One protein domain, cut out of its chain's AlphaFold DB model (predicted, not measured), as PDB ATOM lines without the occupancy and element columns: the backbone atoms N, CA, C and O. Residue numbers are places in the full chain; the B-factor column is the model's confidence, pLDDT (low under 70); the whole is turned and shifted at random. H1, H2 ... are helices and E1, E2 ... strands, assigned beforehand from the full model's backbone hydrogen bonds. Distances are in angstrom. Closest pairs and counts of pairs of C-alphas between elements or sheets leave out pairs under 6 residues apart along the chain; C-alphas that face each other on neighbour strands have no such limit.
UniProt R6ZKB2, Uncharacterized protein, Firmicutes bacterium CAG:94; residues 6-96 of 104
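AT A GLANCE: This is residues 6 to 96 of the 104 residues of an uncharacterized protein of Firmicutes bacterium CAG:94 (UniProt R6ZKB2). What does the model look like? A small sheet of three strands, E1, E2 and E5, has one helix, H2, packed slantwise over one face, while a short two-stranded ribbon, E3 and E4, and the small helix H1 make a second, smaller part. Two stretches stick out from this body: residues 56 to 69, a long arm that makes the length, and residues 31 to 43, of which 42 and 43 belong to H1. What is it built of? The 91 printed residues hold five named strands and two named helices, in the order E1 E2 E3 H1 E4 E5 H2; the class is mixed, helices and strands, with only 40 residues in named elements. How large is it? It is loose, with a radius of gyration of the C-alphas of 17.1 A, and flat, spanning 52 by 39 by 15 A.

HOW THE PARTS SIT: How is the larger sheet joined? The order is E1, residues 6 to 10, then E2, residues 13 to 19, then E5, residues 74 to 79, antiparallel throughout. E1 and E2 form a hairpin, with N 8 and O 15 2.9 A apart; between E2 and E5, N 16 and O 77 are 2.8 A apart, both within hydrogen-bond range. Where is H2? H2, residues 84 to 94, is on the sheet at a height of 8.6 A, forming two layers, a helix on one face of a sheet; its closest C-alphas to E2 are those of Leu 16 and Leu 91, 5.8 A apart. It lies over E1 and E2, only just not over E5, where 2 of its 11 C-alphas fall, and runs slantwise to the strands, at 49 degrees to E2 on the local plane. What of the rest? E3, residues 25 to 27, and E4, residues 49 to 51, are antiparallel, with N 26 and O 50 2.8 A apart; H1, residues 42 to 46, is not on the larger sheet, and its closest C-alphas to E3 are those of Phe 27 and Asn 44, 7.2 A apart. In H2 every O i to N i+4 pair is within hydrogen-bond range; in H1 0 of 1 is, beside 2 of 2 O i to N i+3 pairs.

IN THESE COORDINATES: Where do the elements begin and end? E1 begins at C-alpha 6, (-40.919, 7.486, -28.451), and H2 ends at C-alpha 94, (-41.804, -2.113, -36.233). How long are they? E2 measures 19.7 A from first to last C-alpha, E5 16.0 A, H2 15.3 A and E1 13.2 A.

THE WHOLE: What is far apart? The C-alphas of Pro 11 and Asn 61 are the two farthest apart, at 52.8 A. Which links are long? E3 to H1, 14 residues, and E4 to E5, 22 residues; the printed part has no cut. Where is confidence low? Residues 56 to 68 are under 70, against a mean pLDDT of 87.1 for the printed part.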
ATOM      1  N   LEU A   6     -42.032   6.580 -28.701       94.06
ATOM      2  CA  LEU A   6     -40.919   7.486 -28.451       94.06
ATOM      3  C   LEU A   6     -39.582   6.856 -28.846       94.06
ATOM      4  O   LEU A   6     -39.310   5.706 -28.513       94.06
ATOM      5  N   ALA A   7     -38.719   7.640 -29.493       95.12
ATOM      6  CA  ALA A   7     -37.333   7.273 -29.755       95.12
ATOM      7  C   ALA A   7     -36.379   8.103 -28.881       95.12
ATOM      8  O   ALA A   7     -36.368   9.333 -28.939       95.12
ATOM      9  N   TYR A   8     -35.540   7.426 -28.097       94.44
ATOM     10  CA  TYR A   8     -34.359   8.025 -27.478       94.44
ATOM     11  C   TYR A   8     -33.171   7.846 -28.411       94.44
ATOM     12  O   TYR A   8     -32.722   6.723 -28.619       94.44
ATOM     13  N   VAL A   9     -32.649   8.944 -28.949       95.31
ATOM     14  CA  VAL A   9     -31.591   8.918 -29.964       95.31
ATOM     15  C   VAL A   9     -30.292   9.462 -29.384       95.31
ATOM     16  O   VAL A   9     -30.270  10.520 -28.754       95.31
ATOM     17  N   CYS A  10     -29.201   8.731 -29.588       93.50
ATOM     18  CA  CYS A  10     -27.860   9.109 -29.165       93.50
ATOM     19  C   CYS A  10     -26.830   8.788 -30.263       93.50
ATOM     20  O   CYS A  10     -27.142   8.089 -31.225       93.50
ATOM     21  N   PRO A  11     -25.579   9.265 -30.143       95.25
ATOM     22  CA  PRO A  11     -24.548   8.984 -31.145       95.25
ATOM     23  C   PRO A  11     -24.204   7.496 -31.313       95.25
ATOM     24  O   PRO A  11     -23.579   7.130 -32.302       95.25
ATOM     25  N   GLN A  12     -24.555   6.644 -30.344       96.31
ATOM     26  CA  GLN A  12     -24.291   5.202 -30.370       96.31
ATOM     27  C   GLN A  12     -25.453   4.386 -30.963       96.31
ATOM     28  O   GLN A  12     -25.317   3.173 -31.108       96.31
ATOM     29  N   GLY A  13     -26.580   5.030 -31.277       97.44
ATOM     30  CA  GLY A  13     -27.808   4.394 -31.748       97.44
ATOM     31  C   GLY A  13     -29.035   4.924 -31.011       97.44
ATOM     32  O   GLY A  13     -29.014   6.013 -30.431       97.44
ATOM     33  N   SER A  14     -30.114   4.152 -30.997       97.81
ATOM     34  CA  SER A  14     -31.378   4.571 -30.400       97.81
ATOM     35  C   SER A  14     -32.102   3.459 -29.648       97.81
ATOM     36  O   SER A  14     -31.938   2.271 -29.920       97.81
ATOM     37  N   ALA A  15     -32.910   3.863 -28.671       96.81
ATOM     38  CA  ALA A  15     -33.916   3.017 -28.048       96.81
ATOM     39  C   ALA A  15     -35.291   3.446 -28.568       96.81
ATOM     40  O   ALA A  15     -35.703   4.590 -28.374       96.81
ATOM     41  N   LEU A  16     -35.976   2.525 -29.237       96.81
ATOM     42  CA  LEU A  16     -37.290   2.717 -29.835       96.81
ATOM     43  C   LEU A  16     -38.329   2.098 -28.905       96.81
ATOM     44  O   LEU A  16     -38.257   0.906 -28.614       96.81
ATOM     45  N   ILE A  17     -39.268   2.900 -28.418       95.38
ATOM     46  CA  ILE A  17     -40.286   2.486 -27.454       95.38
ATOM     47  C   ILE A  17     -41.649   2.689 -28.102       95.38
ATOM     48  O   ILE A  17     -42.136   3.816 -28.157       95.38
ATOM     49  N   ALA A  18     -42.272   1.613 -28.574       94.56
ATOM     50  CA  ALA A  18     -43.651   1.668 -29.044       94.56
ATOM     51  C   ALA A  18     -44.615   1.773 -27.865       94.56
ATOM     52  O   ALA A  18     -44.433   1.100 -26.845       94.56
ATOM     53  N   SER A  19     -45.668   2.566 -28.035       92.44
ATOM     54  CA  SER A  19     -46.837   2.532 -27.165       92.44
ATOM     55  C   SER A  19     -48.087   2.368 -28.008       92.44
ATOM     56  O   SER A  19     -48.388   3.210 -28.845       92.44
ATOM     57  N   TYR A  20     -48.803   1.270 -27.780       88.62
ATOM     58  CA  TYR A  20     -49.995   0.933 -28.563       88.62
ATOM     59  C   TYR A  20     -51.265   1.542 -27.969       88.62
ATOM     60  O   TYR A  20     -52.195   1.874 -28.697       88.62
ATOM     61  N   ASP A  21     -51.285   1.700 -26.642       87.06
ATOM     62  CA  ASP A  21     -52.497   2.026 -25.886       87.06
ATOM     63  C   ASP A  21     -52.343   3.298 -25.037       87.06
ATOM     64  O   ASP A  21     -53.291   3.712 -24.365       87.06
ATOM     65  N   VAL A  22     -51.155   3.926 -25.029       83.81
ATOM     66  CA  VAL A  22     -50.890   5.130 -24.227       83.81
ATOM     67  C   VAL A  22     -50.487   6.313 -25.107       83.81
ATOM     68  O   VAL A  22     -49.357   6.390 -25.583       83.81
ATOM     69  N   PRO A  23     -51.385   7.298 -25.288       79.12
ATOM     70  CA  PRO A  23     -51.189   8.361 -26.271       79.12
ATOM     71  C   PRO A  23     -50.339   9.532 -25.756       79.12
ATOM     72  O   PRO A  23     -50.117  10.503 -26.491       79.12
ATOM     73  N   LEU A  24     -49.918   9.516 -24.485       88.38
ATOM     74  CA  LEU A  24     -49.313  10.673 -23.830       88.38
ATOM     75  C   LEU A  24     -48.085  10.306 -22.993       88.38
ATOM     76  O   LEU A  24     -48.146   9.484 -22.083       88.38
ATOM     77  N   PHE A  25     -46.996  11.022 -23.264       89.81
ATOM     78  CA  PHE A  25     -45.767  11.006 -22.483       89.81
ATOM     79  C   PHE A  25     -45.554  12.358 -21.803       89.81
ATOM     80  O   PHE A  25     -45.896  13.408 -22.353       89.81
ATOM     81  N   TYR A  26     -44.955  12.327 -20.621       89.62
ATOM     82  CA  TYR A  26     -44.558  13.492 -19.847       89.62
ATOM     83  C   TYR A  26     -43.034  13.536 -19.712       89.62
ATOM     84  O   TYR A  26     -42.421  12.538 -19.351       89.62
ATOM     85  N   PHE A  27     -42.437  14.697 -19.978       91.00
ATOM     86  CA  PHE A  27     -40.997  14.940 -19.867       91.00
ATOM     87  C   PHE A  27     -40.730  15.941 -18.742       91.00
ATOM     88  O   PHE A  27     -41.042  17.128 -18.884       91.00
ATOM     89  N   GLY A  28     -40.110  15.508 -17.645       90.38
ATOM     90  CA  GLY A  28     -39.798  16.402 -16.528       90.38
ATOM     91  C   GLY A  28     -39.941  15.772 -15.152       90.38
ATOM     92  O   GLY A  28     -39.982  14.561 -15.007       90.38
ATOM     93  N   GLU A  29     -39.982  16.615 -14.129       89.12
ATOM     94  CA  GLU A  29     -40.068  16.206 -12.729       89.12
ATOM     95  C   GLU A  29     -41.516  15.890 -12.324       89.12
ATOM     96  O   GLU A  29     -42.431  16.641 -12.639       89.12
ATOM     97  N   MET A  30     -41.746  14.797 -11.592       90.06
ATOM     98  CA  MET A  30     -43.095  14.472 -11.097       90.06
ATOM     99  C   MET A  30     -43.507  15.288  -9.864       90.06
ATOM    100  O   MET A  30     -44.696  15.410  -9.573       90.06
ATOM    101  N   ALA A  31     -42.543  15.817  -9.104       91.25
ATOM    102  CA  ALA A  31     -42.828  16.646  -7.942       91.25
ATOM    103  C   ALA A  31     -43.449  17.988  -8.356       91.25
ATOM    104  O   ALA A  31     -43.232  18.486  -9.459       91.25
ATOM    105  N   HIS A  32     -44.218  18.594  -7.452       92.50
ATOM    106  CA  HIS A  32     -44.844  19.888  -7.699       92.50
ATOM    107  C   HIS A  32     -43.794  20.983  -7.952       92.50
ATOM    108  O   HIS A  32     -42.962  21.272  -7.091       92.50
ATOM    109  N   HIS A  33     -43.901  21.649  -9.101       89.88
ATOM    110  CA  HIS A  33     -43.077  22.788  -9.490       89.88
ATOM    111  C   HIS A  33     -43.844  23.682 -10.483       89.88
ATOM    112  O   HIS A  33     -44.808  23.231 -11.107       89.88
ATOM    113  N   PRO A  34     -43.440  24.953 -10.666       91.75
ATOM    114  CA  PRO A  34     -43.986  25.787 -11.729       91.75
ATOM    115  C   PRO A  34     -43.738  25.161 -13.107       91.75
ATOM    116  O   PRO A  34     -42.592  24.931 -13.496       91.75
ATOM    117  N   ILE A  35     -44.807  24.932 -13.869       86.44
ATOM    118  CA  ILE A  35     -44.698  24.388 -15.223       86.44
ATOM    119  C   ILE A  35     -44.254  25.497 -16.176       86.44
ATOM    120  O   ILE A  35     -45.006  26.423 -16.487       86.44
ATOM    121  N   ARG A  36     -43.016  25.391 -16.664       83.56
ATOM    122  CA  ARG A  36     -42.515  26.234 -17.751       83.56
ATOM    123  C   ARG A  36     -42.996  25.671 -19.085       83.56
ATOM    124  O   ARG A  36     -42.652  24.549 -19.446       83.56
ATOM    125  N   LEU A  37     -43.779  26.467 -19.811       83.44
ATOM    126  CA  LEU A  37     -44.207  26.144 -21.172       83.44
ATOM    127  C   LEU A  37     -43.008  26.104 -22.131       83.44
ATOM    128  O   LEU A  37     -41.952  26.663 -21.831       83.44
ATOM    129  N   CYS A  38     -43.185  25.425 -23.268       82.19
ATOM    130  CA  CYS A  38     -42.117  25.133 -24.223       82.19
ATOM    131  C   CYS A  38     -41.311  26.389 -24.592       82.19
ATOM    132  O   CYS A  38     -41.839  27.335 -25.170       82.19
ATOM    133  N   ASP A  39     -40.019  26.370 -24.271       90.38
ATOM    134  CA  ASP A  39     -39.049  27.414 -24.609       90.38
ATOM    135  C   ASP A  39     -38.058  26.960 -25.693       90.38
ATOM    136  O   ASP A  39     -37.033  27.600 -25.914       90.38
ATOM    137  N   ASN A  40     -38.376  25.844 -26.359       88.44
ATOM    138  CA  ASN A  40     -37.634  25.240 -27.466       88.44
ATOM    139  C   ASN A  40     -36.156  24.907 -27.171       88.44
ATOM    140  O   ASN A  40     -35.343  24.803 -28.089       88.44
ATOM    141  N   ARG A  41     -35.789  24.743 -25.896       90.56
ATOM    142  CA  ARG A  41     -34.437  24.329 -25.500       90.56
ATOM    143  C   ARG A  41     -34.255  22.824 -25.651       90.56
ATOM    144  O   ARG A  41     -35.104  22.047 -25.220       90.56
ATOM    145  N   GLU A  42     -33.102  22.415 -26.178       88.56
ATOM    146  CA  GLU A  42     -32.750  21.002 -26.395       88.56
ATOM    147  C   GLU A  42     -32.788  20.178 -25.097       88.56
ATOM    148  O   GLU A  42     -33.194  19.019 -25.090       88.56
ATOM    149  N   GLU A  43     -32.427  20.798 -23.972       89.75
ATOM    150  CA  GLU A  43     -32.417  20.172 -22.645       89.75
ATOM    151  C   GLU A  43     -33.783  19.584 -22.255       89.75
ATOM    152  O   GLU A  43     -33.843  18.613 -21.502       89.75
ATOM    153  N   ASN A  44     -34.880  20.134 -22.787       89.12
ATOM    154  CA  ASN A  44     -36.231  19.641 -22.532       89.12
ATOM    155  C   ASN A  44     -36.436  18.214 -23.050       89.12
ATOM    156  O   ASN A  44     -37.134  17.433 -22.407       89.12
ATOM    157  N   ASN A  45     -35.773  17.856 -24.152       88.25
ATOM    158  CA  ASN A  45     -35.870  16.537 -24.780       88.25
ATOM    159  C   ASN A  45     -35.041  15.472 -24.044       88.25
ATOM    160  O   ASN A  45     -35.148  14.290 -24.349       88.25
ATOM    161  N   ARG A  46     -34.202  15.886 -23.084       88.31
ATOM    162  CA  ARG A  46     -33.332  14.998 -22.292       88.31
ATOM    163  C   ARG A  46     -33.849  14.752 -20.875       88.31
ATOM    164  O   ARG A  46     -33.170  14.117 -20.070       88.31
ATOM    165  N   ARG A  47     -35.014  15.304 -20.538       90.88
ATOM    166  CA  ARG A  47     -35.633  15.133 -19.220       90.88
ATOM    167  C   ARG A  47     -36.120  13.693 -19.041       90.88
ATOM    168  O   ARG A  47     -36.421  13.039 -20.038       90.88
ATOM    169  N   PRO A  48     -36.251  13.211 -17.792       92.12
ATOM    170  CA  PRO A  48     -36.888  11.928 -17.527       92.12
ATOM    171  C   PRO A  48     -38.269  11.856 -18.182       92.12
ATOM    172  O   PRO A  48     -39.046  12.811 -18.096       92.12
ATOM    173  N   VAL A  49     -38.551  10.730 -18.835       92.19
ATOM    174  CA  VAL A  49     -39.829  10.476 -19.502       92.19
ATOM    175  C   VAL A  49     -40.675   9.536 -18.667       92.19
ATOM    176  O   VAL A  49     -40.205   8.500 -18.199       92.19
ATOM    177  N   TYR A  50     -41.947   9.885 -18.549       92.25
ATOM    178  CA  TYR A  50     -42.977   9.101 -17.896       92.25
ATOM    179  C   TYR A  50     -44.118   8.861 -18.876       92.25
ATOM    180  O   TYR A  50     -44.505   9.758 -19.624       92.25
ATOM    181  N   SER A  51     -44.672   7.655 -18.862       91.06
ATOM    182  CA  SER A  51     -45.897   7.367 -19.598       91.06
ATOM    183  C   SER A  51     -47.108   7.787 -18.769       91.06
ATOM    184  O   SER A  51     -47.218   7.417 -17.597       91.06
ATOM    185  N   TRP A  52     -48.016   8.561 -19.360       88.56
ATOM    186  CA  TRP A  52     -49.232   9.014 -18.693       88.56
ATOM    187  C   TRP A  52     -50.362   8.012 -18.920       88.56
ATOM    188  O   TRP A  52     -51.253   8.192 -19.752       88.56
ATOM    189  N   VAL A  53     -50.301   6.920 -18.168       87.44
ATOM    190  CA  VAL A  53     -51.312   5.865 -18.207       87.44
ATOM    191  C   VAL A  53     -52.617   6.390 -17.602       87.44
ATOM    192  O   VAL A  53     -52.649   6.789 -16.439       87.44
ATOM    193  N   MET A  54     -53.714   6.368 -18.363       77.06
ATOM    194  CA  MET A  54     -55.043   6.674 -17.820       77.06
ATOM    195  C   MET A  54     -55.565   5.495 -16.994       77.06
ATOM    196  O   MET A  54     -56.390   4.718 -17.464       77.06
ATOM    197  N   ASN A  55     -55.096   5.379 -15.755       72.69
ATOM    198  CA  ASN A  55     -55.575   4.398 -14.778       72.69
ATOM    199  C   ASN A  55     -56.750   4.921 -13.925       72.69
ATOM    200  O   ASN A  55     -57.078   4.338 -12.891       72.69
ATOM    201  N   ASN A  56     -57.365   6.038 -14.332       68.00
ATOM    202  CA  ASN A  56     -58.473   6.652 -13.609       68.00
ATOM    203  C   ASN A  56     -59.631   5.656 -13.476       68.00
ATOM    204  O   ASN A  56     -60.177   5.182 -14.473       68.00
ATOM    205  N   THR A  57     -60.020   5.369 -12.236       62.97
ATOM    206  CA  THR A  57     -61.222   4.584 -11.947       62.97
ATOM    207  C   THR A  57     -62.421   5.519 -12.013       62.97
ATOM    208  O   THR A  57     -62.509   6.468 -11.238       62.97
ATOM    209  N   TRP A  58     -63.332   5.272 -12.950       60.69
ATOM    210  CA  TRP A  58     -64.599   5.993 -13.018       60.69
ATOM    211  C   TRP A  58     -65.653   5.222 -12.231       60.69
ATOM    212  O   TRP A  58     -65.919   4.057 -12.526       60.69
ATOM    213  N   GLU A  59     -66.285   5.875 -11.259       62.31
ATOM    214  CA  GLU A  59     -67.531   5.362 -10.696       62.31
ATOM    215  C   GLU A  59     -68.615   5.484 -11.770       62.31
ATOM    216  O   GLU A  59     -69.037   6.573 -12.156       62.31
ATOM    217  N   THR A  60     -69.024   4.341 -12.309       65.31
ATOM    218  CA  THR A  60     -70.131   4.245 -13.260       65.31
ATOM    219  C   THR A  60     -71.311   3.555 -12.583       65.31
ATOM    220  O   THR A  60     -71.159   2.923 -11.542       65.31
ATOM    221  N   ASN A  61     -72.500   3.622 -13.187       66.12
ATOM    222  CA  ASN A  61     -73.688   2.912 -12.691       66.12
ATOM    223  C   ASN A  61     -73.608   1.374 -12.858       66.12
ATOM    224  O   ASN A  61     -74.615   0.686 -12.684       66.12
ATOM    225  N   PHE A  62     -72.449   0.824 -13.233       64.62
ATOM    226  CA  PHE A  62     -72.225  -0.615 -13.331       64.62
ATOM    227  C   PHE A  62     -71.723  -1.171 -12.000       64.62
ATOM    228  O   PHE A  62     -71.012  -0.505 -11.249       64.62
ATOM    229  N   LYS A  63     -72.097  -2.417 -11.696       62.19
ATOM    230  CA  LYS A  63     -71.579  -3.098 -10.511       62.19
ATOM    231  C   LYS A  63     -70.061  -3.273 -10.629       62.19
ATOM    232  O   LYS A  63     -69.549  -3.637 -11.683       62.19
ATOM    233  N   MET A  64     -69.363  -3.054  -9.517       58.88
ATOM    234  CA  MET A  64     -67.901  -3.140  -9.402       58.88
ATOM    235  C   MET A  64     -67.347  -4.561  -9.657       58.88
ATOM    236  O   MET A  64     -66.149  -4.723  -9.859       58.88
ATOM    237  N   ASP A  65     -68.212  -5.584  -9.665       60.59
ATOM    238  CA  ASP A  65     -67.881  -6.986  -9.953       60.59
ATOM    239  C   ASP A  65     -67.788  -7.313 -11.460       60.59
ATOM    240  O   ASP A  65     -67.327  -8.395 -11.820       60.59
ATOM    241  N   LEU A  66     -68.126  -6.372 -12.353       55.66
ATOM    242  CA  LEU A  66     -67.797  -6.409 -13.789       55.66
ATOM    243  C   LEU A  66     -66.331  -6.002 -14.042       55.66
ATOM    244  O   LEU A  66     -66.027  -5.225 -14.946       55.66
ATOM    245  N   SER A  67     -65.402  -6.475 -13.213       62.19
ATOM    246  CA  SER A  67     -63.998  -6.075 -13.295       62.19
ATOM    247  C   SER A  67     -63.284  -6.780 -14.456       62.19
ATOM    248  O   SER A  67     -63.129  -8.000 -14.442       62.19
ATOM    249  N   GLY A  68     -62.810  -6.008 -15.436       67.19
ATOM    250  CA  GLY A  68     -61.703  -6.395 -16.318       67.19
ATOM    251  C   GLY A  68     -60.358  -5.932 -15.743       67.19
ATOM    252  O   GLY A  68     -60.326  -5.167 -14.778       67.19
ATOM    253  N   PHE A  69     -59.244  -6.367 -16.332       73.19
ATOM    254  CA  PHE A  69     -57.927  -5.777 -16.067       73.19
ATOM    255  C   PHE A  69     -57.583  -4.768 -17.167       73.19
ATOM    256  O   PHE A  69     -57.915  -4.978 -18.333       73.19
ATOM    257  N   GLY A  70     -56.940  -3.659 -16.794       77.25
ATOM    258  CA  GLY A  70     -56.357  -2.730 -17.758       77.25
ATOM    259  C   GLY A  70     -55.008  -3.261 -18.229       77.25
ATOM    260  O   GLY A  70     -54.124  -3.496 -17.406       77.25
ATOM    261  N   GLU A  71     -54.853  -3.449 -19.535       84.81
ATOM    262  CA  GLU A  71     -53.574  -3.768 -20.169       84.81
ATOM    263  C   GLU A  71     -53.053  -2.526 -20.897       84.81
ATOM    264  O   GLU A  71     -53.816  -1.825 -21.558       84.81
ATOM    265  N   TYR A  72     -51.754  -2.258 -20.763       88.25
ATOM    266  CA  TYR A  72     -51.064  -1.208 -21.508       88.25
ATOM    267  C   TYR A  72     -49.786  -1.800 -22.081       88.25
ATOM    268  O   TYR A  72     -48.885  -2.179 -21.323       88.25
ATOM    269  N   ARG A  73     -49.701  -1.897 -23.405       90.06
ATOM    270  CA  ARG A  73     -48.586  -2.571 -24.061       90.06
ATOM    271  C   ARG A  73     -47.504  -1.593 -24.500       90.06
ATOM    272  O   ARG A  73     -47.777  -0.560 -25.115       90.06
ATOM    273  N   TYR A  74     -46.261  -1.993 -24.250       92.38
ATOM    274  CA  TYR A  74     -45.065  -1.336 -24.762       92.38
ATOM    275  C   TYR A  74     -44.128  -2.375 -25.354       92.38
ATOM    276  O   TYR A  74     -43.994  -3.471 -24.806       92.38
ATOM    277  N   THR A  75     -43.435  -1.997 -26.421       93.88
ATOM    278  CA  THR A  75     -42.343  -2.796 -26.981       93.88
ATOM    279  C   THR A  75     -41.097  -1.935 -27.057       93.88
ATOM    280  O   THR A  75     -41.183  -0.754 -27.386       93.88
ATOM    281  N   LEU A  76     -39.946  -2.521 -26.731       94.94
ATOM    282  CA  LEU A  76     -38.657  -1.849 -26.794       94.94
ATOM    283  C   LEU A  76     -37.748  -2.556 -27.792       94.94
ATOM    284  O   LEU A  76     -37.554  -3.769 -27.709       94.94
ATOM    285  N   TRP A  77     -37.133  -1.773 -28.672       96.44
ATOM    286  CA  TRP A  77     -36.051  -2.214 -29.542       96.44
ATOM    287  C   TRP A  77     -34.834  -1.315 -29.366       96.44
ATOM    288  O   TRP A  77     -34.954  -0.124 -29.078       96.44
ATOM    289  N   LEU A  78     -33.655  -1.894 -29.573       97.50
ATOM    290  CA  LEU A  78     -32.430  -1.132 -29.783       97.50
ATOM    291  C   LEU A  78     -32.177  -1.065 -31.287       97.50
ATOM    292  O   LEU A  78     -32.257  -2.087 -31.968       97.50
ATOM    293  N   SER A  79     -31.863   0.124 -31.783       97.75
ATOM    294  CA  SER A  79     -31.528   0.372 -33.180       97.75
ATOM    295  C   SER A  79     -30.158   1.038 -33.292       97.75
ATOM    296  O   SER A  79     -29.693   1.725 -32.381       97.75
ATOM    297  N   GLY A  80     -29.490   0.803 -34.420       98.06
ATOM    298  CA  GLY A  80     -28.268   1.511 -34.793       98.06
ATOM    299  C   GLY A  80     -28.531   2.902 -35.380       98.06
ATOM    300  O   GLY A  80     -27.573   3.629 -35.628       98.06
ATOM    301  N   GLU A  81     -29.791   3.280 -35.619       97.94
ATOM    302  CA  GLU A  81     -30.136   4.573 -36.206       97.94
ATOM    303  C   GLU A  81     -29.879   5.719 -35.224       97.94
ATOM    304  O   GLU A  81     -30.314   5.700 -34.067       97.94
ATOM    305  N   THR A  82     -29.168   6.735 -35.713       97.56
ATOM    306  CA  THR A  82     -28.772   7.934 -34.957       97.56
ATOM    307  C   THR A  82     -29.461   9.203 -35.455       97.56
ATOM    308  O   THR A  82     -29.287  10.266 -34.864       97.56
ATOM    309  N   ASP A  83     -30.199   9.120 -36.565       97.56
ATOM    310  CA  ASP A  83     -31.022  10.218 -37.066       97.56
ATOM    311  C   ASP A  83     -32.431  10.141 -36.447       97.56
ATOM    312  O   ASP A  83     -33.066   9.086 -36.527       97.56
ATOM    313  N   PRO A  84     -32.952  11.225 -35.841       95.12
ATOM    314  CA  PRO A  84     -34.257  11.196 -35.188       95.12
ATOM    315  C   PRO A  84     -35.436  10.856 -36.099       95.12
ATOM    316  O   PRO A  84     -36.373  10.205 -35.642       95.12
ATOM    317  N   GLN A  85     -35.417  11.288 -37.363       96.44
ATOM    318  CA  GLN A  85     -36.516  11.007 -38.287       96.44
ATOM    319  C   GLN A  85     -36.494   9.537 -38.686       96.44
ATOM    320  O   GLN A  85     -37.509   8.858 -38.544       96.44
ATOM    321  N   ARG A  86     -35.322   9.018 -39.064       98.00
ATOM    322  CA  ARG A  86     -35.157   7.606 -39.441       98.00
ATOM    323  C   ARG A  86     -35.430   6.656 -38.273       98.00
ATOM    324  O   ARG A  86     -36.038   5.612 -38.471       98.00
ATOM    325  N   ALA A  87     -35.066   7.036 -37.047       97.69
ATOM    326  CA  ALA A  87     -35.404   6.270 -35.845       97.69
ATOM    327  C   ALA A  87     -36.925   6.190 -35.607       97.69
ATOM    328  O   ALA A  87     -37.443   5.137 -35.238       97.69
ATOM    329  N   MET A  88     -37.658   7.287 -35.834       96.31
ATOM    330  CA  MET A  88     -39.123   7.293 -35.731       96.31
ATOM    331  C   MET A  88     -39.796   6.529 -36.879       96.31
ATOM    332  O   MET A  88     -40.795   5.855 -36.644       96.31
ATOM    333  N   GLU A  89     -39.252   6.599 -38.096       96.69
ATOM    334  CA  GLU A  89     -39.702   5.784 -39.232       96.69
ATOM    335  C   GLU A  89     -39.548   4.289 -38.928       96.69
ATOM    336  O   GLU A  89     -40.514   3.539 -39.056       96.69
ATOM    337  N   GLU A  90     -38.382   3.869 -38.426       96.88
ATOM    338  CA  GLU A  90     -38.143   2.481 -38.019       96.88
ATOM    339  C   GLU A  90     -39.094   2.044 -36.895       96.88
ATOM    340  O   GLU A  90     -39.673   0.959 -36.960       96.88
ATOM    341  N   LEU A  91     -39.292   2.882 -35.868       96.31
ATOM    342  CA  LEU A  91     -40.246   2.601 -34.791       96.31
ATOM    343  C   LEU A  91     -41.647   2.342 -35.356       96.31
ATOM    344  O   LEU A  91     -42.289   1.356 -34.994       96.31
ATOM    345  N   ARG A  92     -42.102   3.211 -36.262       94.69
ATOM    346  CA  ARG A  92     -43.411   3.089 -36.895       94.69
ATOM    347  C   ARG A  92     -43.531   1.801 -37.699       94.69
ATOM    348  O   ARG A  92     -44.543   1.121 -37.581       94.69
ATOM    349  N   GLU A  93     -42.525   1.441 -38.491       94.19
ATOM    350  CA  GLU A  93     -42.529   0.183 -39.250       94.19
ATOM    351  C   GLU A  93     -42.609  -1.036 -38.320       94.19
ATOM    352  O   GLU A  93     -43.444  -1.922 -38.524       94.19
ATOM    353  N   ARG A  94     -41.822  -1.038 -37.237       93.12
ATOM    354  CA  ARG A  94     -41.804  -2.113 -36.233       93.12
ATOM    355  C   ARG A  94     -43.126  -2.284 -35.491       93.12
ATOM    356  O   ARG A  94     -43.455  -3.401 -35.096       93.12
ATOM    357  N   CYS A  95     -43.922  -1.225 -35.332       91.00
ATOM    358  CA  CYS A  95     -45.263  -1.334 -34.748       91.00
ATOM    359  C   CYS A  95     -46.189  -2.280 -35.534       91.00
ATOM    360  O   CYS A  95     -47.126  -2.821 -34.944       91.00
ATOM    361  N   PHE A  96     -45.921  -2.504 -36.825       88.12
ATOM    362  CA  PHE A  96     -46.706  -3.380 -37.701       88.12
ATOM    363  C   PHE A  96     -46.027  -4.727 -37.991       88.12
ATOM    364  O   PHE A  96     -46.559  -5.514 -38.779       88.12
TER     365      PHE A  96